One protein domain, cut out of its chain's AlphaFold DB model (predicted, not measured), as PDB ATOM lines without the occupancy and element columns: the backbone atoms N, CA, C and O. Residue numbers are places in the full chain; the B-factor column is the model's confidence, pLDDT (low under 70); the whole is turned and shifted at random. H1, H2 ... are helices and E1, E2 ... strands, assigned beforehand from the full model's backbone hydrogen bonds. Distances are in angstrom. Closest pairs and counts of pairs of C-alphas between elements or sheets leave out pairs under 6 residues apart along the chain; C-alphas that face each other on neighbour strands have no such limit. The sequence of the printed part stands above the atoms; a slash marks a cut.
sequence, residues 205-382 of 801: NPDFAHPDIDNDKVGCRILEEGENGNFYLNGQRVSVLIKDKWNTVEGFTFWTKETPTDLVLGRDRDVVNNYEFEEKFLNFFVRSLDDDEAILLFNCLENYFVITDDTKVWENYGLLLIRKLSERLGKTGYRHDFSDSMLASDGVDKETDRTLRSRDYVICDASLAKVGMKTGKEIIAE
ATOM      1  N   ASN A 205     -48.836 -33.629  27.796       94.50
ATOM      2  CA  ASN A 205     -48.041 -33.766  29.007       94.50
ATOM      3  C   ASN A 205     -46.552 -33.623  28.636       94.50
ATOM      4  O   ASN A 205     -46.077 -34.389  27.790       94.50
ATOM      5  N   PRO A 206     -45.819 -32.655  29.218       92.56
ATOM      6  CA  PRO A 206     -44.425 -32.392  28.861       92.56
ATOM      7  C   PRO A 206     -43.492 -33.585  29.103       92.56
ATOM      8  O   PRO A 206     -42.495 -33.717  28.392       92.56
ATOM      9  N   ASP A 207     -43.835 -34.477  30.033       93.12
ATOM     10  CA  ASP A 207     -43.045 -35.668  30.364       93.12
ATOM     11  C   ASP A 207     -42.951 -36.668  29.206       93.12
ATOM     12  O   ASP A 207     -41.971 -37.399  29.088       93.12
ATOM     13  N   PHE A 208     -43.954 -36.673  28.325       94.31
ATOM     14  CA  PHE A 208     -44.025 -37.554  27.158       94.31
ATOM     15  C   PHE A 208     -43.659 -36.831  25.856       94.31
ATOM     16  O   PHE A 208     -43.747 -37.407  24.771       94.31
ATOM     17  N   ALA A 209     -43.280 -35.553  25.935       92.38
ATOM     18  CA  ALA A 209     -42.830 -34.797  24.777       92.38
ATOM     19  C   ALA A 209     -41.382 -35.170  24.432       92.38
ATOM     20  O   ALA A 209     -40.535 -35.232  25.321       92.38
ATOM     21  N   HIS A 210     -41.101 -35.343  23.137       92.75
ATOM     22  CA  HIS A 210     -39.767 -35.649  22.599       92.75
ATOM     23  C   HIS A 210     -39.091 -36.863  23.268       92.75
ATOM     24  O   HIS A 210     -38.029 -36.709  23.866       92.75
ATOM     25  N   PRO A 211     -39.705 -38.057  23.204       95.06
ATOM     26  CA  PRO A 211     -39.120 -39.256  23.790       95.06
ATOM     27  C   PRO A 211     -37.860 -39.695  23.031       95.06
ATOM     28  O   PRO A 211     -37.823 -39.612  21.803       95.06
ATOM     29  N   ASP A 212     -36.868 -40.220  23.755       94.94
ATOM     30  CA  ASP A 212     -35.709 -40.899  23.154       94.94
ATOM     31  C   ASP A 212     -36.098 -42.292  22.656       94.94
ATOM     32  O   ASP A 212     -35.651 -42.733  21.600       94.94
ATOM     33  N   ILE A 213     -36.982 -42.961  23.401       96.12
ATOM     34  CA  ILE A 213     -37.609 -44.232  23.037       96.12
ATOM     35  C   ILE A 213     -39.111 -44.111  23.289       96.12
ATOM     36  O   ILE A 213     -39.523 -43.721  24.379       96.12
ATOM     37  N   ASP A 214     -39.939 -44.497  22.319       95.00
ATOM     38  CA  ASP A 214     -41.382 -44.674  22.519       95.00
ATOM     39  C   ASP A 214     -41.931 -45.754  21.581       95.00
ATOM     40  O   ASP A 214     -42.293 -45.485  20.434       95.00
ATOM     41  N   ASN A 215     -42.009 -46.986  22.081       94.38
ATOM     42  CA  ASN A 215     -42.517 -48.136  21.338       94.38
ATOM     43  C   ASN A 215     -43.893 -48.581  21.854       94.38
ATOM     44  O   ASN A 215     -44.566 -47.863  22.594       94.38
ATOM     45  N   ASP A 216     -44.395 -49.736  21.421       91.38
ATOM     46  CA  ASP A 216     -45.740 -50.202  21.777       91.38
ATOM     47  C   ASP A 216     -45.890 -50.609  23.255       91.38
ATOM     48  O   ASP A 216     -47.018 -50.648  23.762       91.38
ATOM     49  N   LYS A 217     -44.781 -50.852  23.966       91.62
ATOM     50  CA  LYS A 217     -44.766 -51.328  25.360       91.62
ATOM     51  C   LYS A 217     -44.185 -50.334  26.348       91.62
ATOM     52  O   LYS A 217     -44.691 -50.229  27.468       91.62
ATOM     53  N   VAL A 218     -43.118 -49.639  25.974       95.38
ATOM     54  CA  VAL A 218     -42.333 -48.791  26.870       95.38
ATOM     55  C   VAL A 218     -41.882 -47.520  26.176       95.38
ATOM     56  O   VAL A 218     -41.850 -47.431  24.950       95.38
ATOM     57  N   GLY A 219     -41.492 -46.542  26.978       95.50
ATOM     58  CA  GLY A 219     -40.694 -45.439  26.488       95.50
ATOM     59  C   GLY A 219     -39.922 -44.753  27.597       95.50
ATOM     60  O   GLY A 219     -40.124 -45.012  28.791       95.50
ATOM     61  N   CYS A 220     -38.978 -43.927  27.179       96.50
ATOM     62  CA  CYS A 220     -38.180 -43.125  28.076       96.50
ATOM     63  C   CYS A 220     -37.769 -41.809  27.433       96.50
ATOM     64  O   CYS A 220     -37.681 -41.674  26.210       96.50
ATOM     65  N   ARG A 221     -37.452 -40.863  28.307       95.62
ATOM     66  CA  ARG A 221     -36.769 -39.626  27.983       95.62
ATOM     67  C   ARG A 221     -35.599 -39.447  28.937       95.62
ATOM     68  O   ARG A 221     -35.787 -39.493  30.153       95.62
ATOM     69  N   ILE A 222     -34.420 -39.253  28.375       93.81
ATOM     70  CA  ILE A 222     -33.201 -38.874  29.070       93.81
ATOM     71  C   ILE A 222     -33.277 -37.370  29.320       93.81
ATOM     72  O   ILE A 222     -33.662 -36.586  28.449       93.81
ATOM     73  N   LEU A 223     -32.981 -36.981  30.549       92.69
ATOM     74  CA  LEU A 223     -33.022 -35.602  31.009       92.69
ATOM     75  C   LEU A 223     -31.607 -35.048  31.161       92.69
ATOM     76  O   LEU A 223     -30.624 -35.792  31.102       92.69
ATOM     77  N   GLU A 224     -31.501 -33.733  31.346       87.31
ATOM     78  CA  GLU A 224     -30.205 -33.117  31.619       87.31
ATOM     79  C   GLU A 224     -29.668 -33.558  32.993       87.31
ATOM     80  O   GLU A 224     -30.407 -33.985  33.886       87.31
ATOM     81  N   GLU A 225     -28.350 -33.478  33.170       79.25
ATOM     82  CA  GLU A 225     -27.697 -33.878  34.415       79.25
ATOM     83  C   GLU A 225     -28.246 -33.076  35.612       79.25
ATOM     84  O   GLU A 225     -28.307 -31.846  35.586       79.25
ATOM     85  N   GLY A 226     -28.659 -33.778  36.671       78.75
ATOM     86  CA  GLY A 226     -29.265 -33.191  37.870       78.75
ATOM     87  C   GLY A 226     -30.770 -32.898  37.771       78.75
ATOM     88  O   GLY A 226     -31.381 -32.511  38.775       78.75
ATOM     89  N   GLU A 227     -31.403 -33.098  36.610       89.19
ATOM     90  CA  GLU A 227     -32.861 -33.027  36.498       89.19
ATOM     91  C   GLU A 227     -33.527 -34.276  37.093       89.19
ATOM     92  O   GLU A 227     -33.079 -35.407  36.910       89.19
ATOM     93  N   ASN A 228     -34.641 -34.079  37.801       88.69
ATOM     94  CA  ASN A 228     -35.451 -35.180  38.319       88.69
ATOM     95  C   ASN A 228     -36.646 -35.419  37.405       88.69
ATOM     96  O   ASN A 228     -37.501 -34.543  37.265       88.69
ATOM     97  N   GLY A 229     -36.721 -36.617  36.843       91.88
ATOM     98  CA  GLY A 229     -37.855 -37.078  36.067       91.88
ATOM     99  C   GLY A 229     -38.785 -37.989  36.852       91.88
ATOM    100  O   GLY A 229     -38.712 -38.118  38.082       91.88
ATOM    101  N   ASN A 230     -39.707 -38.593  36.110       92.88
ATOM    102  CA  ASN A 230     -40.867 -39.282  36.657       92.88
ATOM    103  C   ASN A 230     -40.934 -40.740  36.196       92.88
ATOM    104  O   ASN A 230     -40.410 -41.120  35.150       92.88
ATOM    105  N   PHE A 231     -41.636 -41.569  36.964       92.19
ATOM    106  CA  PHE A 231     -41.942 -42.934  36.563       92.19
ATOM    107  C   PHE A 231     -43.444 -43.113  36.368       92.19
ATOM    108  O   PHE A 231     -44.230 -42.839  37.275       92.19
ATOM    109  N   TYR A 232     -43.838 -43.596  35.192       92.19
ATOM    110  CA  TYR A 232     -45.222 -43.899  34.855       92.19
ATOM    111  C   TYR A 232     -45.415 -45.393  34.626       92.19
ATOM    112  O   TYR A 232     -44.853 -45.979  33.703       92.19
ATOM    113  N   LEU A 233     -46.285 -46.009  35.415       89.00
ATOM    114  CA  LEU A 233     -46.713 -47.382  35.201       89.00
ATOM    115  C   LEU A 233     -48.113 -47.384  34.588       89.00
ATOM    116  O   LEU A 233     -49.053 -46.862  35.185       89.00
ATOM    117  N   ASN A 234     -48.256 -47.969  33.398       86.94
ATOM    118  CA  ASN A 234     -49.497 -47.945  32.607       86.94
ATOM    119  C   ASN A 234     -50.032 -46.529  32.376       86.94
ATOM    120  O   ASN A 234     -51.231 -46.275  32.485       86.94
ATOM    121  N   GLY A 235     -49.128 -45.584  32.132       88.62
ATOM    122  CA  GLY A 235     -49.486 -44.181  31.968       88.62
ATOM    123  C   GLY A 235     -50.002 -43.485  33.233       88.62
ATOM    124  O   GLY A 235     -50.477 -42.367  33.102       88.62
ATOM    125  N   GLN A 236     -49.898 -44.071  34.431       89.06
ATOM    126  CA  GLN A 236     -50.114 -43.380  35.711       89.06
ATOM    127  C   GLN A 236     -48.780 -43.155  36.421       89.06
ATOM    128  O   GLN A 236     -47.985 -44.085  36.534       89.06
ATOM    129  N   ARG A 237     -48.547 -41.955  36.954       89.31
ATOM    130  CA  ARG A 237     -47.337 -41.627  37.712       89.31
ATOM    131  C   ARG A 237     -47.305 -42.391  39.044       89.31
ATOM    132  O   ARG A 237     -48.307 -42.461  39.763       89.31
ATOM    133  N   VAL A 238     -46.152 -42.970  39.361       86.44
ATOM    134  CA  VAL A 238     -45.896 -43.770  40.567       86.44
ATOM    135  C   VAL A 238     -44.595 -43.294  41.205       86.44
ATOM    136  O   VAL A 238     -43.627 -43.005  40.506       86.44
ATOM    137  N   SER A 239     -44.558 -43.219  42.533       83.31
ATOM    138  CA  SER A 239     -43.338 -42.879  43.261       83.31
ATOM    139  C   SER A 239     -42.314 -44.009  43.201       83.31
ATOM    140  O   SER A 239     -42.659 -45.187  43.313       83.31
ATOM    141  N   VAL A 240     -41.033 -43.659  43.124       81.69
ATOM    142  CA  VAL A 240     -39.925 -44.600  43.330       81.69
ATOM    143  C   VAL A 240     -39.299 -44.286  44.687       81.69
ATOM    144  O   VAL A 240     -39.000 -43.130  44.979       81.69
ATOM    145  N   LEU A 241     -39.133 -45.303  45.538       74.31
ATOM    146  CA  LEU A 241     -38.589 -45.249  46.907       74.31
ATOM    147  C   LEU A 241     -39.410 -44.499  47.960       74.31
ATOM    148  O   LEU A 241     -39.616 -45.018  49.057       74.31
ATOM    149  N   ILE A 242     -39.834 -43.273  47.663       70.25
ATOM    150  CA  ILE A 242     -40.416 -42.353  48.640       70.25
ATOM    151  C   ILE A 242     -41.878 -42.133  48.287       70.25
ATOM    152  O   ILE A 242     -42.194 -41.476  47.302       70.25
ATOM    153  N   LYS A 243     -42.767 -42.683  49.114       65.94
ATOM    154  CA  LYS A 243     -44.214 -42.517  48.968       65.94
ATOM    155  C   LYS A 243     -44.586 -41.028  48.887       65.94
ATOM    156  O   LYS A 243     -44.072 -40.227  49.663       65.94
ATOM    157  N   ASP A 244     -45.480 -40.696  47.955       63.22
ATOM    158  CA  ASP A 244     -46.000 -39.343  47.714       63.22
ATOM    159  C   ASP A 244     -44.921 -38.313  47.292       63.22
ATOM    160  O   ASP A 244     -45.116 -37.107  47.424       63.22
ATOM    161  N   LYS A 245     -43.782 -38.781  46.753       72.19
ATOM    162  CA  LYS A 245     -42.810 -37.969  46.000       72.19
ATOM    163  C   LYS A 245     -42.732 -38.503  44.571       72.19
ATOM    164  O   LYS A 245     -42.432 -39.678  44.374       72.19
ATOM    165  N   TRP A 246     -43.042 -37.677  43.578       67.81
ATOM    166  CA  TRP A 246     -43.279 -38.161  42.208       67.81
ATOM    167  C   TRP A 246     -42.079 -37.996  41.266       67.81
ATOM    168  O   TRP A 246     -41.890 -38.819  40.375       67.81
ATOM    169  N   ASN A 247     -41.231 -36.997  41.525       74.00
ATOM    170  CA  ASN A 247     -40.007 -36.690  40.784       74.00
ATOM    171  C   ASN A 247     -38.781 -37.375  41.418       74.00
ATOM    172  O   ASN A 247     -37.913 -36.735  42.016       74.00
ATOM    173  N   THR A 248     -38.770 -38.705  41.393       75.94
ATOM    174  CA  THR A 248     -37.792 -39.528  42.133       75.94
ATOM    175  C   THR A 248     -36.779 -40.244  41.250       75.94
ATOM    176  O   THR A 248     -35.942 -40.980  41.776       75.94
ATOM    177  N   VAL A 249     -36.863 -40.072  39.928       87.00
ATOM    178  CA  VAL A 249     -35.962 -40.725  38.976       87.00
ATOM    179  C   VAL A 249     -35.031 -39.685  38.367       87.00
ATOM    180  O   VAL A 249     -35.369 -39.007  37.404       87.00
ATOM    181  N   GLU A 250     -33.857 -39.525  38.961       87.38
ATOM    182  CA  GLU A 250     -32.848 -38.590  38.466       87.38
ATOM    183  C   GLU A 250     -32.369 -38.982  37.061       87.38
ATOM    184  O   GLU A 250     -32.081 -40.152  36.806       87.38
ATOM    185  N   GLY A 251     -32.300 -38.003  36.155       90.50
ATOM    186  CA  GLY A 251     -31.814 -38.146  34.781       90.50
ATOM    187  C   GLY A 251     -32.791 -38.794  33.799       90.50
ATOM    188  O   GLY A 251     -32.487 -38.856  32.610       90.50
ATOM    189  N   PHE A 252     -33.957 -39.278  34.246       93.50
ATOM    190  CA  PHE A 252     -34.870 -40.016  33.372       93.50
ATOM    191  C   PHE A 252     -36.337 -39.791  33.695       93.50
ATOM    192  O   PHE A 252     -36.756 -39.821  34.849       93.50
ATOM    193  N   THR A 253     -37.144 -39.722  32.642       95.31
ATOM    194  CA  THR A 253     -38.563 -40.063  32.717       95.31
ATOM    195  C   THR A 253     -38.795 -41.395  32.021       95.31
ATOM    196  O   THR A 253     -38.448 -41.555  30.855       95.31
ATOM    197  N   PHE A 254     -39.388 -42.356  32.724       95.19
ATOM    198  CA  PHE A 254     -39.710 -43.681  32.194       95.19
ATOM    199  C   PHE A 254     -41.218 -43.900  32.178       95.19
ATOM    200  O   PHE A 254     -41.914 -43.506  33.117       95.19
ATOM    201  N   TRP A 255     -41.722 -44.608  31.169       94.31
ATOM    202  CA  TRP A 255     -43.110 -45.054  31.151       94.31
ATOM    203  C   TRP A 255     -43.296 -46.461  30.595       94.31
ATOM    204  O   TRP A 255     -42.572 -46.922  29.711       94.31
ATOM    205  N   THR A 256     -44.338 -47.130  31.087       92.50
ATOM    206  CA  THR A 256     -44.879 -48.348  30.483       92.50
ATOM    207  C   THR A 256     -46.300 -48.117  29.975       92.50
ATOM    208  O   THR A 256     -47.085 -47.366  30.561       92.50
ATOM    209  N   LYS A 257     -46.638 -48.797  28.880       88.06
ATOM    210  CA  LYS A 257     -47.986 -48.870  28.295       88.06
ATOM    211  C   LYS A 257     -48.729 -50.140  28.732       88.06
ATOM    212  O   LYS A 257     -49.935 -50.255  28.526       88.06
ATOM    213  N   GLU A 258     -48.021 -51.077  29.366       82.38
ATOM    214  CA  GLU A 258     -48.572 -52.272  30.009       82.38
ATOM    215  C   GLU A 258     -47.825 -52.626  31.306       82.38
ATOM    216  O   GLU A 258     -46.684 -52.205  31.524       82.38
ATOM    217  N   THR A 259     -48.482 -53.394  32.183       75.88
ATOM    218  CA  THR A 259     -47.896 -53.776  33.475       75.88
ATOM    219  C   THR A 259     -46.890 -54.903  33.252       75.88
ATOM    220  O   THR A 259     -47.290 -55.946  32.720       75.88
ATOM    221  N   PRO A 260     -45.634 -54.781  33.722       81.25
ATOM    222  CA  PRO A 260     -44.714 -55.909  33.763       81.25
ATOM    223  C   PRO A 260     -45.331 -57.055  34.575       81.25
ATOM    224  O   PRO A 260     -45.762 -56.847  35.709       81.25
ATOM    225  N   THR A 261     -45.370 -58.273  34.030       73.31
ATOM    226  CA  THR A 261     -46.034 -59.426  34.677       73.31
ATOM    227  C   THR A 261     -45.489 -59.754  36.064       73.31
ATOM    228  O   THR A 261     -46.240 -60.216  36.920       73.31
ATOM    229  N   ASP A 262     -44.208 -59.478  36.302       74.44
ATOM    230  CA  ASP A 262     -43.530 -59.796  37.562       74.44
ATOM    231  C   ASP A 262     -43.676 -58.669  38.608       74.44
ATOM    232  O   ASP A 262     -43.376 -58.850  39.800       74.44
ATOM    233  N   LEU A 263     -44.168 -57.497  38.184       78.31
ATOM    234  CA  LEU A 263     -44.387 -56.326  39.028       78.31
ATOM    235  C   LEU A 263     -45.766 -56.384  39.693       78.31
ATOM    236  O   LEU A 263     -46.768 -55.880  39.192       78.31
ATOM    237  N   VAL A 264     -45.797 -56.992  40.878       66.56
ATOM    238  CA  VAL A 264     -46.967 -56.988  41.758       66.56
ATOM    239  C   VAL A 264     -46.891 -55.776  42.678       66.56
ATOM    240  O   VAL A 264     -46.231 -55.821  43.710       66.56
ATOM    241  N   LEU A 265     -47.577 -54.699  42.307       65.62
ATOM    242  CA  LEU A 265     -47.705 -53.543  43.187       65.62
ATOM    243  C   LEU A 265     -48.590 -53.845  44.403       65.62
ATOM    244  O   LEU A 265     -49.567 -54.601  44.322       65.62
ATOM    245  N   GLY A 266     -48.268 -53.192  45.522       58.59
ATOM    246  CA  GLY A 266     -49.075 -53.201  46.741       58.59
ATOM    247  C   GLY A 266     -50.498 -52.662  46.535       58.59
ATOM    248  O   GLY A 266     -50.882 -52.228  45.449       58.59
ATOM    249  N   ARG A 267     -51.308 -52.683  47.607       55.53
ATOM    250  CA  ARG A 267     -52.735 -52.284  47.577       55.53
ATOM    251  C   ARG A 267     -52.966 -50.943  46.872       55.53
ATOM    252  O   ARG A 267     -53.922 -50.848  46.105       55.53
ATOM    253  N   ASP A 268     -52.089 -49.982  47.130       57.59
ATOM    254  CA  ASP A 268     -52.274 -48.573  46.790       57.59
ATOM    255  C   ASP A 268     -51.550 -48.149  45.504       57.59
ATOM    256  O   ASP A 268     -51.778 -47.037  45.025       57.59
ATOM    257  N   ARG A 269     -50.731 -49.047  44.926       64.25
ATOM    258  CA  ARG A 269     -49.999 -48.870  43.656       64.25
ATOM    259  C   ARG A 269     -49.284 -47.517  43.516       64.25
ATOM    260  O   ARG A 269     -49.152 -46.988  42.419       64.25
ATOM    261  N   ASP A 270     -48.868 -46.947  44.637       69.38
ATOM    262  CA  ASP A 270     -48.379 -45.580  44.770       69.38
ATOM    263  C   ASP A 270     -46.859 -45.504  44.857       69.38
ATOM    264  O   ASP A 270     -46.298 -44.483  44.479       69.38
ATOM    265  N   VAL A 271     -46.200 -46.581  45.290       78.44
ATOM    266  CA  VAL A 271     -44.745 -46.638  45.412       78.44
ATOM    267  C   VAL A 271     -44.172 -47.951  44.883       78.44
ATOM    268  O   VAL A 271     -44.751 -49.022  45.073       78.44
ATOM    269  N   VAL A 272     -43.013 -47.846  44.242       83.62
ATOM    270  CA  VAL A 272     -42.149 -48.949  43.815       83.62
ATOM    271  C   VAL A 272     -40.845 -48.863  44.596       83.62
ATOM    272  O   VAL A 272     -40.248 -47.791  44.699       83.62
ATOM    273  N   ASN A 273     -40.397 -49.977  45.175       83.75
ATOM    274  CA  ASN A 273     -39.100 -50.024  45.861       83.75
ATOM    275  C   ASN A 273     -37.935 -50.278  44.877       83.75
ATOM    276  O   ASN A 273     -38.158 -50.648  43.729       83.75
ATOM    277  N   ASN A 274     -36.684 -50.125  45.329       81.69
ATOM    278  CA  ASN A 274     -35.502 -50.293  44.464       81.69
ATOM    279  C   ASN A 274     -35.438 -51.655  43.774       81.69
ATOM    280  O   ASN A 274     -35.138 -51.724  42.588       81.69
ATOM    281  N   TYR A 275     -35.754 -52.732  44.493       84.81
ATOM    282  CA  TYR A 275     -35.743 -54.073  43.919       84.81
ATOM    283  C   TYR A 275     -36.804 -54.220  42.824       84.81
ATOM    284  O   TYR A 275     -36.547 -54.786  41.768       84.81
ATOM    285  N   GLU A 276     -38.004 -53.694  43.048       87.31
ATOM    286  CA  GLU A 276     -39.065 -53.712  42.046       87.31
ATOM    287  C   GLU A 276     -38.720 -52.853  40.825       87.31
ATOM    288  O   GLU A 276     -38.990 -53.261  39.693       87.31
ATOM    289  N   PHE A 277     -38.091 -51.698  41.032       87.12
ATOM    290  CA  PHE A 277     -37.655 -50.838  39.940       87.12
ATOM    291  C   PHE A 277     -36.541 -51.502  39.118       87.12
ATOM    292  O   PHE A 277     -36.668 -51.659  37.906       87.12
ATOM    293  N   GLU A 278     -35.472 -51.959  39.767       87.12
ATOM    294  CA  GLU A 278     -34.300 -52.526  39.097       87.12
ATOM    295  C   GLU A 278     -34.564 -53.926  38.526       87.12
ATOM    296  O   GLU A 278     -34.336 -54.188  37.343       87.12
ATOM    297  N   GLU A 279     -35.067 -54.849  39.345       87.50
ATOM    298  CA  GLU A 279     -35.159 -56.259  38.962       87.50
ATOM    299  C   GLU A 279     -36.452 -56.620  38.239       87.50
ATOM    300  O   GLU A 279     -36.513 -57.659  37.578       87.50
ATOM    301  N   LYS A 280     -37.486 -55.781  38.307       89.56
ATOM    302  CA  LYS A 280     -38.746 -56.055  37.604       89.56
ATOM    303  C   LYS A 280     -38.966 -55.074  36.470       89.56
ATOM    304  O   LYS A 280     -39.106 -55.507  35.328       89.56
ATOM    305  N   PHE A 281     -38.960 -53.775  36.761       91.19
ATOM    306  CA  PHE A 281     -39.198 -52.763  35.737       91.19
ATOM    307  C   PHE A 281     -38.037 -52.653  34.737       91.19
ATOM    308  O   PHE A 281     -38.283 -52.890  33.559       91.19
ATOM    309  N   LEU A 282     -36.793 -52.370  35.149       92.69
ATOM    310  CA  LEU A 282     -35.685 -52.186  34.192       92.69
ATOM    311  C   LEU A 282     -35.417 -53.453  33.368       92.69
ATOM    312  O   LEU A 282     -35.167 -53.369  32.167       92.69
ATOM    313  N   ASN A 283     -35.536 -54.638  33.976       92.56
ATOM    314  CA  ASN A 283     -35.453 -55.907  33.246       92.56
ATOM    315  C   ASN A 283     -36.561 -56.036  32.180       92.56
ATOM    316  O   ASN A 283     -36.285 -56.477  31.064       92.56
ATOM    317  N   PHE A 284     -37.807 -55.661  32.494       93.19
ATOM    318  CA  PHE A 284     -38.898 -55.626  31.516       93.19
ATOM    319  C   PHE A 284     -38.661 -54.569  30.431       93.19
ATOM    320  O   PHE A 284     -38.842 -54.863  29.250       93.19
ATOM    321  N   PHE A 285     -38.218 -53.374  30.824       95.38
ATOM    322  CA  PHE A 285     -37.921 -52.258  29.936       95.38
ATOM    323  C   PHE A 285     -36.879 -52.660  28.895       95.38
ATOM    324  O   PHE A 285     -37.169 -52.659  27.703       95.38
ATOM    325  N   VAL A 286     -35.717 -53.145  29.340       96.00
ATOM    326  CA  VAL A 286     -34.632 -53.579  28.451       96.00
ATOM    327  C   VAL A 286     -35.045 -54.760  27.577       96.00
ATOM    328  O   VAL A 286     -34.595 -54.839  26.445       96.00
ATOM    329  N   ARG A 287     -35.904 -55.679  28.035       93.69
ATOM    330  CA  ARG A 287     -36.424 -56.777  27.189       93.69
ATOM    331  C   ARG A 287     -37.446 -56.322  26.146       93.69
ATOM    332  O   ARG A 287     -37.723 -57.080  25.223       93.69
ATOM    333  N   SER A 288     -38.034 -55.144  26.331       94.94
ATOM    334  CA  SER A 288     -39.082 -54.606  25.462       94.94
ATOM    335  C   SER A 288     -38.544 -53.721  24.343       94.94
ATOM    336  O   SER A 288     -39.323 -53.354  23.473       94.94
ATOM    337  N   LEU A 289     -37.252 -53.387  24.360       96.31
ATOM    338  CA  LEU A 289     -36.592 -52.688  23.258       96.31
ATOM    339  C   LEU A 289     -36.245 -53.684  22.150       96.31
ATOM    340  O   LEU A 289     -35.833 -54.806  22.460       96.31
ATOM    341  N   ASP A 290     -36.308 -53.291  20.885       95.31
ATOM    342  CA  ASP A 290     -35.592 -54.029  19.838       95.31
ATOM    343  C   ASP A 290     -34.067 -53.793  19.930       95.31
ATOM    344  O   ASP A 290     -33.577 -53.189  20.890       95.31
ATOM    345  N   ASP A 291     -33.281 -54.406  19.044       94.81
ATOM    346  CA  ASP A 291     -31.818 -54.296  19.109       94.81
ATOM    347  C   ASP A 291     -31.323 -52.901  18.688       94.81
ATOM    348  O   ASP A 291     -30.373 -52.400  19.291       94.81
ATOM    349  N   ASP A 292     -31.987 -52.246  17.731       95.31
ATOM    350  CA  ASP A 292     -31.623 -50.903  17.263       95.31
ATOM    351  C   ASP A 292     -31.945 -49.855  18.341       95.31
ATOM    352  O   ASP A 292     -31.119 -48.993  18.645       95.31
ATOM    353  N   GLU A 293     -33.105 -49.977  18.988       96.88
ATOM    354  CA  GLU A 293     -33.522 -49.181  20.144       96.88
ATOM    355  C   GLU A 293     -32.563 -49.355  21.326       96.88
ATOM    356  O   GLU A 293     -32.170 -48.376  21.964       96.88
ATOM    357  N   ALA A 294     -32.153 -50.593  21.621       97.25
ATOM    358  CA  ALA A 294     -31.209 -50.869  22.700       97.25
ATOM    359  C   ALA A 294     -29.820 -50.271  22.424       97.25
ATOM    360  O   ALA A 294     -29.198 -49.750  23.351       97.25
ATOM    361  N   ILE A 295     -29.344 -50.322  21.176       96.31
ATOM    362  CA  ILE A 295     -28.074 -49.707  20.758       96.31
ATOM    363  C   ILE A 295     -28.166 -48.180  20.818       96.31
ATOM    364  O   ILE A 295     -27.268 -47.543  21.369       96.31
ATOM    365  N   LEU A 296     -29.246 -47.591  20.291       95.44
ATOM    366  CA  LEU A 296     -29.487 -46.148  20.342       95.44
ATOM    367  C   LEU A 296     -29.454 -45.650  21.787       95.44
ATOM    368  O   LEU A 296     -28.691 -44.743  22.111       95.44
ATOM    369  N   LEU A 297     -30.231 -46.295  22.659       96.12
ATOM    370  CA  LEU A 297     -30.295 -45.938  24.068       96.12
ATOM    371  C   LEU A 297     -28.944 -46.116  24.762       96.12
ATOM    372  O   LEU A 297     -28.542 -45.248  25.524       96.12
ATOM    373  N   PHE A 298     -28.223 -47.206  24.487       96.38
ATOM    374  CA  PHE A 298     -26.892 -47.434  25.048       96.38
ATOM    375  C   PHE A 298     -25.910 -46.307  24.689       96.38
ATOM    376  O   PHE A 298     -25.194 -45.829  25.566       96.38
ATOM    377  N   ASN A 299     -25.915 -45.844  23.436       93.44
ATOM    378  CA  ASN A 299     -25.042 -44.755  22.988       93.44
ATOM    379  C   ASN A 299     -25.414 -43.409  23.638       93.44
ATOM    380  O   ASN A 299     -24.537 -42.623  23.978       93.44
ATOM    381  N   CYS A 300     -26.699 -43.151  23.896       92.44
ATOM    382  CA  CYS A 300     -27.115 -41.943  24.617       92.44
ATOM    383  C   CYS A 300     -26.662 -41.919  26.092       92.44
ATOM    384  O   CYS A 300     -26.753 -40.881  26.746       92.44
ATOM    385  N   LEU A 301     -26.174 -43.043  26.630       92.25
ATOM    386  CA  LEU A 301     -25.760 -43.188  28.028       92.25
ATOM    387  C   LEU A 301     -24.245 -43.064  28.242       92.25
ATOM    388  O   LEU A 301     -23.779 -43.350  29.342       92.25
ATOM    389  N   GLU A 302     -23.472 -42.609  27.251       90.06
ATOM    390  CA  GLU A 302     -22.008 -42.461  27.355       90.06
ATOM    391  C   GLU A 302     -21.551 -41.687  28.605       90.06
ATOM    392  O   GLU A 302     -20.588 -42.079  29.268       90.06
ATOM    393  N   ASN A 303     -22.292 -40.647  29.006       87.38
ATOM    394  CA  ASN A 303     -21.996 -39.856  30.210       87.38
ATOM    395  C   ASN A 303     -22.060 -40.672  31.515       87.38
ATOM    396  O   ASN A 303     -21.465 -40.283  32.517       87.38
ATOM    397  N   TYR A 304     -22.746 -41.816  31.508       89.31
ATOM    398  CA  TYR A 304     -22.891 -42.709  32.657       89.31
ATOM    399  C   TYR A 304     -21.895 -43.884  32.641       89.31
ATOM    400  O   TYR A 304     -21.944 -44.736  33.530       89.31
ATOM    401  N   PHE A 305     -20.984 -43.968  31.659       91.81
ATOM    402  CA  PHE A 305     -19.990 -45.052  31.591       91.81
ATOM    403  C   PHE A 305     -18.951 -44.977  32.714       91.81
ATOM    404  O   PHE A 305     -18.456 -46.007  33.182       91.81
ATOM    405  N   VAL A 306     -18.590 -43.763  33.130       87.44
ATOM    406  CA  VAL A 306     -17.509 -43.508  34.088       87.44
ATOM    407  C   VAL A 306     -17.998 -43.713  35.520       87.44
ATOM    408  O   VAL A 306     -19.046 -43.204  35.906       87.44
ATOM    409  N   ILE A 307     -17.203 -44.418  36.333       76.88
ATOM    410  CA  ILE A 307     -17.447 -44.558  37.773       76.88
ATOM    411  C   ILE A 307     -16.456 -43.681  38.535       76.88
ATOM    412  O   ILE A 307     -15.239 -43.810  38.379       76.88
ATOM    413  N   THR A 308     -16.978 -42.818  39.399       74.88
ATOM    414  CA  THR A 308     -16.201 -42.032  40.369       74.88
ATOM    415  C   THR A 308     -16.313 -42.631  41.772       74.88
ATOM    416  O   THR A 308     -17.237 -43.395  42.056       74.88
ATOM    417  N   ASP A 309     -15.405 -42.259  42.677       68.25
ATOM    418  CA  ASP A 309     -15.429 -42.726  44.074       68.25
ATOM    419  C   ASP A 309     -16.727 -42.339  44.815       68.25
ATOM    420  O   ASP A 309     -17.149 -43.041  45.735       68.25
ATOM    421  N   ASP A 310     -17.398 -41.271  44.373       68.50
ATOM    422  CA  ASP A 310     -18.670 -40.789  44.926       68.50
ATOM    423  C   ASP A 310     -19.905 -41.428  44.262       68.50
ATOM    424  O   ASP A 310     -21.044 -41.150  44.649       68.50
ATOM    425  N   THR A 311     -19.714 -42.294  43.260       70.06
ATOM    426  CA  THR A 311     -20.822 -42.896  42.511       70.06
ATOM    427  C   THR A 311     -21.586 -43.891  43.382       70.06
ATOM    428  O   THR A 311     -21.188 -45.043  43.584       70.06
ATOM    429  N   LYS A 312     -22.760 -43.476  43.855       74.12
ATOM    430  CA  LYS A 312     -23.717 -44.364  44.513       74.12
ATOM    431  C   LYS A 312     -24.530 -45.129  43.477       74.12
ATOM    432  O   LYS A 312     -25.577 -44.684  43.024       74.12
ATOM    433  N   VAL A 313     -24.053 -46.323  43.146       69.81
ATOM    434  CA  VAL A 313     -24.639 -47.208  42.126       69.81
ATOM    435  C   VAL A 313     -26.165 -47.352  42.235       69.81
ATOM    436  O   VAL A 313     -26.856 -47.235  41.233       69.81
ATOM    437  N   TRP A 314     -26.695 -47.579  43.438       65.62
ATOM    438  CA  TRP A 314     -28.129 -47.822  43.665       65.62
ATOM    439  C   TRP A 314     -29.012 -46.576  43.528       65.62
ATOM    440  O   TRP A 314     -30.232 -46.697  43.523       65.62
ATOM    441  N   GLU A 315     -28.403 -45.392  43.466       72.94
ATOM    442  CA  GLU A 315     -29.081 -44.107  43.257       72.94
ATOM    443  C   GLU A 315     -28.882 -43.610  41.807       72.94
ATOM    444  O   GLU A 315     -29.538 -42.663  41.392       72.94
ATOM    445  N   ASN A 316     -28.028 -44.271  41.007       84.44
ATOM    446  CA  ASN A 316     -27.714 -43.877  39.634       84.44
ATOM    447  C   ASN A 316     -28.442 -44.769  38.613       84.44
ATOM    448  O   ASN A 316     -27.948 -45.821  38.196       84.44
ATOM    449  N   TYR A 317     -29.626 -44.330  38.185       87.88
ATOM    450  CA  TYR A 317     -30.474 -45.081  37.255       87.88
ATOM    451  C   TYR A 317     -29.843 -45.284  35.867       87.88
ATOM    452  O   TYR A 317     -30.068 -46.330  35.255       87.88
ATOM    453  N   GLY A 318     -29.012 -44.346  35.396       90.12
ATOM    454  CA  GLY A 318     -28.287 -44.480  34.127       90.12
ATOM    455  C   GLY A 318     -27.273 -45.623  34.167       90.12
ATOM    456  O   GLY A 318     -27.239 -46.463  33.267       90.12
ATOM    457  N   LEU A 319     -26.524 -45.736  35.266       89.88
ATOM    458  CA  LEU A 319     -25.589 -46.839  35.490       89.88
ATOM    459  C   LEU A 319     -26.306 -48.193  35.607       89.88
ATOM    460  O   LEU A 319     -25.856 -49.190  35.033       89.88
ATOM    461  N   LEU A 320     -27.435 -48.246  36.325       91.50
ATOM    462  CA  LEU A 320     -28.263 -49.457  36.406       91.50
ATOM    463  C   LEU A 320     -28.738 -49.895  35.012       91.50
ATOM    464  O   LEU A 320     -28.652 -51.076  34.667       91.50
ATOM    465  N   LEU A 321     -29.177 -48.943  34.188       94.00
ATOM    466  CA  LEU A 321     -29.624 -49.197  32.824       94.00
ATOM    467  C   LEU A 321     -28.477 -49.678  31.917       94.00
ATOM    468  O   LEU A 321     -28.651 -50.685  31.226       94.00
ATOM    469  N   ILE A 322     -27.290 -49.058  31.982       95.25
ATOM    470  CA  ILE A 322     -26.084 -49.505  31.253       95.25
ATOM    471  C   ILE A 322     -25.760 -50.959  31.563       95.25
ATOM    472  O   ILE A 322     -25.482 -51.733  30.648       95.25
ATOM    473  N   ARG A 323     -25.810 -51.362  32.834       95.00
ATOM    474  CA  ARG A 323     -25.496 -52.741  33.231       95.00
ATOM    475  C   ARG A 323     -26.438 -53.750  32.589       95.00
ATOM    476  O   ARG A 323     -25.984 -54.785  32.095       95.00
ATOM    477  N   LYS A 324     -27.742 -53.452  32.583       96.00
ATOM    478  CA  LYS A 324     -28.763 -54.320  31.977       96.00
ATOM    479  C   LYS A 324     -28.653 -54.332  30.445       96.00
ATOM    480  O   LYS A 324     -28.737 -55.406  29.850       96.00
ATOM    481  N   LEU A 325     -28.408 -53.180  29.816       97.44
ATOM    482  CA  LEU A 325     -28.188 -53.075  28.368       97.44
ATOM    483  C   LEU A 325     -26.923 -53.818  27.932       97.44
ATOM    484  O   LEU A 325     -26.991 -54.628  27.015       97.44
ATOM    485  N   SER A 326     -25.799 -53.630  28.626       97.31
ATOM    486  CA  SER A 326     -24.522 -54.291  28.315       97.31
ATOM    487  C   SER A 326     -24.626 -55.812  28.414       97.31
ATOM    488  O   SER A 326     -24.115 -56.538  27.564       97.31
ATOM    489  N   GLU A 327     -25.329 -56.313  29.435       96.06
ATOM    490  CA  GLU A 327     -25.624 -57.742  29.587       96.06
ATOM    491  C   GLU A 327     -26.461 -58.288  28.424       96.06
ATOM    492  O   GLU A 327     -26.207 -59.398  27.949       96.06
ATOM    493  N   ARG A 328     -27.467 -57.534  27.965       95.88
ATOM    494  CA  ARG A 328     -28.309 -57.937  26.835       95.88
ATOM    495  C   ARG A 328     -27.531 -57.889  25.519       95.88
ATOM    496  O   ARG A 328     -27.473 -58.896  24.821       95.88
ATOM    497  N   LEU A 329     -26.946 -56.743  25.188       97.12
ATOM    498  CA  LEU A 329     -26.241 -56.500  23.929       97.12
ATOM    499  C   LEU A 329     -25.005 -57.398  23.790       97.12
ATOM    500  O   LEU A 329     -24.738 -57.936  22.719       97.12
ATOM    501  N   GLY A 330     -24.290 -57.669  24.883       95.31
ATOM    502  CA  GLY A 330     -23.168 -58.608  24.861       95.31
ATOM    503  C   GLY A 330     -23.565 -60.008  24.374       95.31
ATOM    504  O   GLY A 330     -22.791 -60.650  23.660       95.31
ATOM    505  N   LYS A 331     -24.792 -60.462  24.680       94.69
ATOM    506  CA  LYS A 331     -25.328 -61.765  24.233       94.69
ATOM    507  C   LYS A 331     -25.687 -61.802  22.750       94.69
ATOM    508  O   LYS A 331     -25.700 -62.889  22.180       94.69
ATOM    509  N   THR A 332     -25.958 -60.657  22.124       93.12
ATOM    510  CA  THR A 332     -26.210 -60.582  20.675       93.12
ATOM    511  C   THR A 332     -24.912 -60.537  19.865       93.12
ATOM    512  O   THR A 332     -24.941 -60.649  18.643       93.12
ATOM    513  N   GLY A 333     -23.760 -60.407  20.533       92.25
ATOM    514  CA  GLY A 333     -22.458 -60.228  19.891       92.25
ATOM    515  C   GLY A 333     -22.150 -58.776  19.525       92.25
ATOM    516  O   GLY A 333     -21.117 -58.529  18.905       92.25
ATOM    517  N   TYR A 334     -22.995 -57.820  19.925       95.25
ATOM    518  CA  TYR A 334     -22.735 -56.396  19.728       95.25
ATOM    519  C   TYR A 334     -21.413 -55.976  20.389       95.25
ATOM    520  O   TYR A 334     -21.060 -56.429  21.487       95.25
ATOM    521  N   ARG A 335     -20.675 -55.109  19.695       95.62
ATOM    522  CA  ARG A 335     -19.444 -54.484  20.170       95.62
ATOM    523  C   ARG A 335     -19.532 -52.992  19.893       95.62
ATOM    524  O   ARG A 335     -19.756 -52.605  18.750       95.62
ATOM    525  N   HIS A 336     -19.379 -52.193  20.939       95.19
ATOM    526  CA  HIS A 336     -19.323 -50.743  20.840       95.19
ATOM    527  C   HIS A 336     -17.867 -50.297  20.658       95.19
ATOM    528  O   HIS A 336     -16.944 -50.944  21.163       95.19
ATOM    529  N   ASP A 337     -17.671 -49.216  19.910       93.56
ATOM    530  CA  ASP A 337     -16.357 -48.641  19.625       93.56
ATOM    531  C   ASP A 337     -15.995 -47.625  20.716       93.56
ATOM    532  O   ASP A 337     -16.420 -46.473  20.681       93.56
ATOM    533  N   PHE A 338     -15.275 -48.086  21.739       94.50
ATOM    534  CA  PHE A 338     -14.859 -47.247  22.863       94.50
ATOM    535  C   PHE A 338     -13.551 -46.513  22.560       94.50
ATOM    536  O   PHE A 338     -12.679 -47.029  21.864       94.50
ATOM    537  N   SER A 339     -13.360 -45.342  23.178       91.44
ATOM    538  CA  SER A 339     -12.041 -44.700  23.215       91.44
ATOM    539  C   SER A 339     -11.004 -45.629  23.855       91.44
ATOM    540  O   SER A 339     -11.252 -46.170  24.932       91.44
ATOM    541  N   ASP A 340      -9.806 -45.721  23.267       87.88
ATOM    542  CA  ASP A 340      -8.674 -46.492  23.811       87.88
ATOM    543  C   ASP A 340      -8.281 -46.064  25.238       87.88
ATOM    544  O   ASP A 340      -7.665 -46.830  25.976       87.88
ATOM    545  N   SER A 341      -8.630 -44.838  25.641       91.50
ATOM    546  CA  SER A 341      -8.387 -44.320  26.989       91.50
ATOM    547  C   SER A 341      -9.391 -44.816  28.036       91.50
ATOM    548  O   SER A 341      -9.190 -44.556  29.218       91.50
ATOM    549  N   MET A 342     -10.482 -45.479  27.644       94.12
ATOM    550  CA  MET A 342     -11.518 -45.971  28.557       94.12
ATOM    551  C   MET A 342     -11.360 -47.465  28.810       94.12
ATOM    552  O   MET A 342     -11.281 -48.254  27.870       94.12
ATOM    553  N   LEU A 343     -11.356 -47.854  30.085       93.81
ATOM    554  CA  LEU A 343     -11.157 -49.237  30.508       93.81
ATOM    555  C   LEU A 343     -12.269 -49.705  31.431       93.81
ATOM    556  O   LEU A 343     -12.597 -49.041  32.413       93.81
ATOM    557  N   ALA A 344     -12.793 -50.898  31.176       94.31
ATOM    558  CA  ALA A 344     -13.750 -51.530  32.064       94.31
ATOM    559  C   ALA A 344     -13.035 -52.011  33.331       94.31
ATOM    560  O   ALA A 344     -11.982 -52.657  33.271       94.31
ATOM    561  N   SER A 345     -13.622 -51.713  34.490       89.44
ATOM    562  CA  SER A 345     -13.116 -52.200  35.770       89.44
ATOM    563  C   SER A 345     -13.179 -53.731  35.846       89.44
ATOM    564  O   SER A 345     -14.214 -54.340  35.590       89.44
ATOM    565  N   ASP A 346     -12.077 -54.368  36.234       87.12
ATOM    566  CA  ASP A 346     -11.940 -55.827  36.353       87.12
ATOM    567  C   ASP A 346     -11.307 -56.259  37.690       87.12
ATOM    568  O   ASP A 346     -10.800 -57.384  37.835       87.12
ATOM    569  N   GLY A 347     -11.342 -55.354  38.672       79.19
ATOM    570  CA  GLY A 347     -10.837 -55.585  40.022       79.19
ATOM    571  C   GLY A 347      -9.316 -55.711  40.104       79.19
ATOM    572  O   GLY A 347      -8.827 -56.494  40.919       79.19
ATOM    573  N   VAL A 348      -8.566 -54.993  39.259       74.94
ATOM    574  CA  VAL A 348      -7.121 -54.801  39.467       74.94
ATOM    575  C   VAL A 348      -6.825 -54.222  40.855       74.94
ATOM    576  O   VAL A 348      -7.662 -53.556  41.470       74.94
ATOM    577  N   ASP A 349      -5.630 -54.496  41.376       75.06
ATOM    578  CA  ASP A 349      -5.207 -53.948  42.660       75.06
ATOM    579  C   ASP A 349      -5.053 -52.414  42.602       75.06
ATOM    580  O   ASP A 349      -4.939 -51.807  41.536       75.06
ATOM    581  N   LYS A 350      -5.035 -51.773  43.776       72.69
ATOM    582  CA  LYS A 350      -5.005 -50.306  43.886       72.69
ATOM    583  C   LYS A 350      -3.778 -49.664  43.240       72.69
ATOM    584  O   LYS A 350      -3.869 -48.519  42.810       72.69
ATOM    585  N   GLU A 351      -2.637 -50.344  43.219       69.12
ATOM    586  CA  GLU A 351      -1.416 -49.780  42.643       69.12
ATOM    587  C   GLU A 351      -1.466 -49.826  41.118       69.12
ATOM    588  O   GLU A 351      -1.121 -48.859  40.433       69.12
ATOM    589  N   THR A 352      -2.003 -50.920  40.591       71.81
ATOM    590  CA  THR A 352      -2.316 -51.050  39.175       71.81
ATOM    591  C   THR A 352      -3.337 -50.006  38.715       71.81
ATOM    592  O   THR A 352      -3.104 -49.329  37.713       71.81
ATOM    593  N   ASP A 353      -4.426 -49.812  39.463       77.50
ATOM    594  CA  ASP A 353      -5.437 -48.789  39.165       77.50
ATOM    595  C   ASP A 353      -4.821 -47.374  39.136       77.50
ATOM    596  O   ASP A 353      -5.002 -46.635  38.166       77.50
ATOM    597  N   ARG A 354      -3.980 -47.023  40.125       76.62
ATOM    598  CA  ARG A 354      -3.223 -45.753  40.127       76.62
ATOM    599  C   ARG A 354      -2.309 -45.616  38.919       76.62
ATOM    600  O   ARG A 354      -2.227 -44.533  38.343       76.62
ATOM    601  N   THR A 355      -1.622 -46.688  38.536       76.94
ATOM    602  CA  THR A 355      -0.721 -46.689  37.378       76.94
ATOM    603  C   THR A 355      -1.490 -46.404  36.092       76.94
ATOM    604  O   THR A 355      -1.064 -45.553  35.311       76.94
ATOM    605  N   LEU A 356      -2.636 -47.057  35.888       82.75
ATOM    606  CA  LEU A 356      -3.505 -46.807  34.735       82.75
ATOM    607  C   LEU A 356      -4.002 -45.355  34.731       82.75
ATOM    608  O   LEU A 356      -3.828 -44.653  33.737       82.75
ATOM    609  N   ARG A 357      -4.504 -44.851  35.863       83.94
ATOM    610  CA  ARG A 357      -4.971 -43.456  35.972       83.94
ATOM    611  C   ARG A 357      -3.861 -42.427  35.751       83.94
ATOM    612  O   ARG A 357      -4.097 -41.412  35.111       83.94
ATOM    613  N   SER A 358      -2.639 -42.690  36.222       78.69
ATOM    614  CA  SER A 358      -1.474 -41.815  35.981       78.69
ATOM    615  C   SER A 358      -1.036 -41.753  34.514       78.69
ATOM    616  O   SER A 358      -0.218 -40.912  34.150       78.69
ATOM    617  N   ARG A 359      -1.562 -42.655  33.680       82.12
ATOM    618  CA  ARG A 359      -1.358 -42.707  32.230       82.12
ATOM    619  C   ARG A 359      -2.600 -42.249  31.463       82.12
ATOM    620  O   ARG A 359      -2.791 -42.668  30.327       82.12
ATOM    621  N   ASP A 360      -3.433 -41.431  32.102       87.81
ATOM    622  CA  ASP A 360      -4.636 -40.818  31.534       87.81
ATOM    623  C   ASP A 360      -5.737 -41.814  31.115       87.81
ATOM    624  O   ASP A 360      -6.634 -41.462  30.347       87.81
ATOM    625  N   TYR A 361      -5.723 -43.047  31.644       90.12
ATOM    626  CA  TYR A 361      -6.846 -43.970  31.471       90.12
ATOM    627  C   TYR A 361      -8.008 -43.628  32.414       90.12
ATOM    628  O   TYR A 361      -7.820 -43.352  33.604       90.12
ATOM    629  N   VAL A 362      -9.225 -43.720  31.883       91.38
ATOM    630  CA  VAL A 362     -10.492 -43.551  32.598       91.38
ATOM    631  C   VAL A 362     -11.072 -44.927  32.898       91.38
ATOM    632  O   VAL A 362     -11.266 -45.735  31.995       91.38
ATOM    633  N   ILE A 363     -11.357 -45.193  34.172       89.38
ATOM    634  CA  ILE A 363     -11.939 -46.466  34.604       89.38
ATOM    635  C   ILE A 363     -13.467 -46.353  34.623       89.38
ATOM    636  O   ILE A 363     -14.037 -45.479  35.280       89.38
ATOM    637  N   CYS A 364     -14.114 -47.262  33.908       92.81
ATOM    638  CA  CYS A 364     -15.546 -47.320  33.661       92.81
ATOM    639  C   CYS A 364     -16.176 -48.571  34.303       92.81
ATOM    640  O   CYS A 364     -15.484 -49.431  34.863       92.81
ATOM    641  N   ASP A 365     -17.505 -48.684  34.233       92.06
ATOM    642  CA  ASP A 365     -18.227 -49.827  34.801       92.06
ATOM    643  C   ASP A 365     -17.812 -51.167  34.181       92.06
ATOM    644  O   ASP A 365     -17.660 -51.312  32.970       92.06
ATOM    645  N   ALA A 366     -17.668 -52.178  35.040       92.88
ATOM    646  CA  ALA A 366     -17.234 -53.521  34.663       92.88
ATOM    647  C   ALA A 366     -18.136 -54.184  33.604       92.88
ATOM    648  O   ALA A 366     -17.681 -55.034  32.836       92.88
ATOM    649  N   SER A 367     -19.423 -53.823  33.552       94.56
ATOM    650  CA  SER A 367     -20.363 -54.402  32.587       94.56
ATOM    651  C   SER A 367     -20.038 -54.042  31.136       94.56
ATOM    652  O   SER A 367     -20.365 -54.834  30.251       94.56
ATOM    653  N   LEU A 368     -19.331 -52.935  30.891       96.88
ATOM    654  CA  LEU A 368     -18.963 -52.471  29.549       96.88
ATOM    655  C   LEU A 368     -17.976 -53.415  28.843       96.88
ATOM    656  O   LEU A 368     -17.944 -53.470  27.613       96.88
ATOM    657  N   ALA A 369     -17.254 -54.258  29.590       96.00
ATOM    658  CA  ALA A 369     -16.441 -55.327  29.006       96.00
ATOM    659  C   ALA A 369     -17.276 -56.294  28.143       96.00
ATOM    660  O   ALA A 369     -16.809 -56.803  27.125       96.00
ATOM    661  N   LYS A 370     -18.557 -56.505  28.490       96.62
ATOM    662  CA  LYS A 370     -19.469 -57.405  27.755       96.62
ATOM    663  C   LYS A 370     -19.783 -56.915  26.344       96.62
ATOM    664  O   LYS A 370     -20.127 -57.721  25.482       96.62
ATOM    665  N   VAL A 371     -19.650 -55.611  26.118       97.00
ATOM    666  CA  VAL A 371     -19.860 -54.951  24.826       97.00
ATOM    667  C   VAL A 371     -18.545 -54.477  24.202       97.00
ATOM    668  O   VAL A 371     -18.569 -53.706  23.252       97.00
ATOM    669  N   GLY A 372     -17.399 -54.991  24.665       94.81
ATOM    670  CA  GLY A 372     -16.112 -54.837  23.982       94.81
ATOM    671  C   GLY A 372     -15.153 -53.799  24.557       94.81
ATOM    672  O   GLY A 372     -14.105 -53.590  23.955       94.81
ATOM    673  N   MET A 373     -15.457 -53.173  25.698       96.50
ATOM    674  CA  MET A 373     -14.486 -52.297  26.360       96.50
ATOM    675  C   MET A 373     -13.334 -53.130  26.934       96.50
ATOM    676  O   MET A 373     -13.571 -54.086  27.675       96.50
ATOM    677  N   LYS A 374     -12.091 -52.753  26.619       94.50
ATOM    678  CA  LYS A 374     -10.906 -53.430  27.158       94.50
ATOM    679  C   LYS A 374     -10.815 -53.272  28.671       94.50
ATOM    680  O   LYS A 374     -11.224 -52.247  29.218       94.50
ATOM    681  N   THR A 375     -10.235 -54.250  29.352       92.50
ATOM    682  CA  THR A 375     -10.010 -54.172  30.800       92.50
ATOM    683  C   THR A 375      -8.591 -53.729  31.154       92.50
ATOM    684  O   THR A 375      -7.663 -53.786  30.340       92.50
ATOM    685  N   GLY A 376      -8.393 -53.327  32.412       85.12
ATOM    686  CA  GLY A 376      -7.067 -53.003  32.941       85.12
ATOM    687  C   GLY A 376      -6.068 -54.154  32.789       85.12
ATOM    688  O   GLY A 376      -4.944 -53.935  32.331       85.12
ATOM    689  N   LYS A 377      -6.473 -55.394  33.101       83.50
ATOM    690  CA  LYS A 377      -5.620 -56.585  32.929       83.50
ATOM    691  C   LYS A 377      -5.205 -56.803  31.479       83.50
ATOM    692  O   LYS A 377      -4.048 -57.149  31.245       83.50
ATOM    693  N   GLU A 378      -6.107 -56.596  30.523       85.62
ATOM    694  CA  GLU A 378      -5.809 -56.764  29.096       85.62
ATOM    695  C   GLU A 378      -4.764 -55.752  28.626       85.62
ATOM    696  O   GLU A 378      -3.749 -56.145  28.052       85.62
ATOM    697  N   ILE A 379      -4.943 -54.472  28.958       83.25
ATOM    698  CA  ILE A 379      -3.973 -53.422  28.621       83.25
ATOM    699  C   ILE A 379      -2.611 -53.692  29.256       83.25
ATOM    700  O   ILE A 379      -1.573 -53.529  28.616       83.25
ATOM    701  N   ILE A 380      -2.581 -54.149  30.504       74.56
ATOM    702  CA  ILE A 380      -1.324 -54.482  31.179       74.56
ATOM    703  C   ILE A 380      -0.654 -55.683  30.519       74.56
ATOM    704  O   ILE A 380       0.563 -55.669  30.332       74.56
ATOM    705  N   ALA A 381      -1.416 -56.707  30.140       71.75
ATOM    706  CA  ALA A 381      -0.890 -57.855  29.411       71.75
ATOM    707  C   ALA A 381      -0.332 -57.444  28.039       71.75
ATOM    708  O   ALA A 381       0.764 -57.874  27.673       71.75
ATOM    709  N   GLU A 382      -1.021 -56.566  27.307       70.88
ATOM    710  CA  GLU A 382      -0.534 -55.986  26.049       70.88
ATOM    711  C   GLU A 382       0.773 -55.204  26.268       70.88
ATOM    712  O   GLU A 382       1.771 -55.453  25.587       70.88
TER     713      GLU A 382
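AT A GLANCE: This is residues 205 to 382 of the 801 residues of an uncharacterized protein of Candidatus Uhrbacteria bacterium (UniProt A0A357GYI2). You are looking at an elongated row of parts: at one end a twisted sheet, E1 to E4, with H1 crossing one face; in the middle H3, touching H1, H2 and H5; at the other end a small two-strand sheet, E5 and E6, with H4 and H6 near it. The printed part has 178 residues, with the order E1 E2 E3 E4 H1 H2 H3 E5 H4 E6 H5 H6. The larger sheet, E1 E4 E2 E3, is mixed and E5 E6 is parallel; the class is mixed, helices and strands, with under half of the residues in named elements. The whole is compact, with a radius of gyration of the C-alphas of 17.5 A and spans of 54 by 31 by 28 A.

IN THESE COORDINATES: Find C-alpha 218 at (-42.333, -48.791, 26.870); there E1 begins, residues 218 to 222, 13.7 A long. E2 is residues 231 to 233, E3 236 to 240 and E4 252 to 256. From C-alpha 274 at (-35.502, -50.293, 44.464), H1 runs 19.8 A to residue 288. Next come H2, residues 291 to 300, 14.3 A, and H3, residues 317 to 332, 23.1 A. Then find E5 at 342 to 344, H4 at 350 to 357, E6 at 362 to 364, H5 at 366 to 371 and H6 at 376 to 382, ending at C-alpha 382, (-0.534, -55.986, 26.049).

HOW THE PARTS SIT: Begin at E1, antiparallel to E4, with N 221 and O 253 at 2.8 A. E4 is parallel to E2, with N 232 and O 254 at 2.8 A. E2 and E3 form a hairpin, with N 233 and O 236 at 2.8 A. H1 is on this sheet in two layers, a helix over one face, at a height over the sheet of 10.0 A. H3 is the hub: it touches H1 at Val 286 and Leu 325, 6.5 A between C-alphas, at a steep tilt of 42 degrees. With residues 322 to 329 alone it touches H2, its partner in a helical hairpin; the closest C-alphas, Phe 298 and Ile 322, are 6.6 A apart. H3 touches H5 at Gly 330 and Lys 370, C-alphas 4.8 A apart. E5, H4 and E6 make a strand-helix-strand unit, two parallel strands with a helix between, its crossover right-handed; N 364 and O 343 are 2.8 A apart. H4 and H6 are close but not clearly touching, the C-alphas of Leu 356 and Gly 376 being 7.4 A apart. Each O i to N i+4 pair is within hydrogen-bond range in H2, H4 and H6, but 9 of 11 in H1, 10 of 12 in H3 and 0 of 2 in H5, where 3 of 3 O i to N i+3 pairs are.

THE WHOLE: The farthest C-alphas, Arg 267 and Glu 382, are 56.6 A apart. The printed part has no cut. The links E3 to E4, E4 to H1 and H2 to H3 are long. Mean pLDDT of the printed part is 86.7; look for values under 70 at, among others, residues 264 to 270.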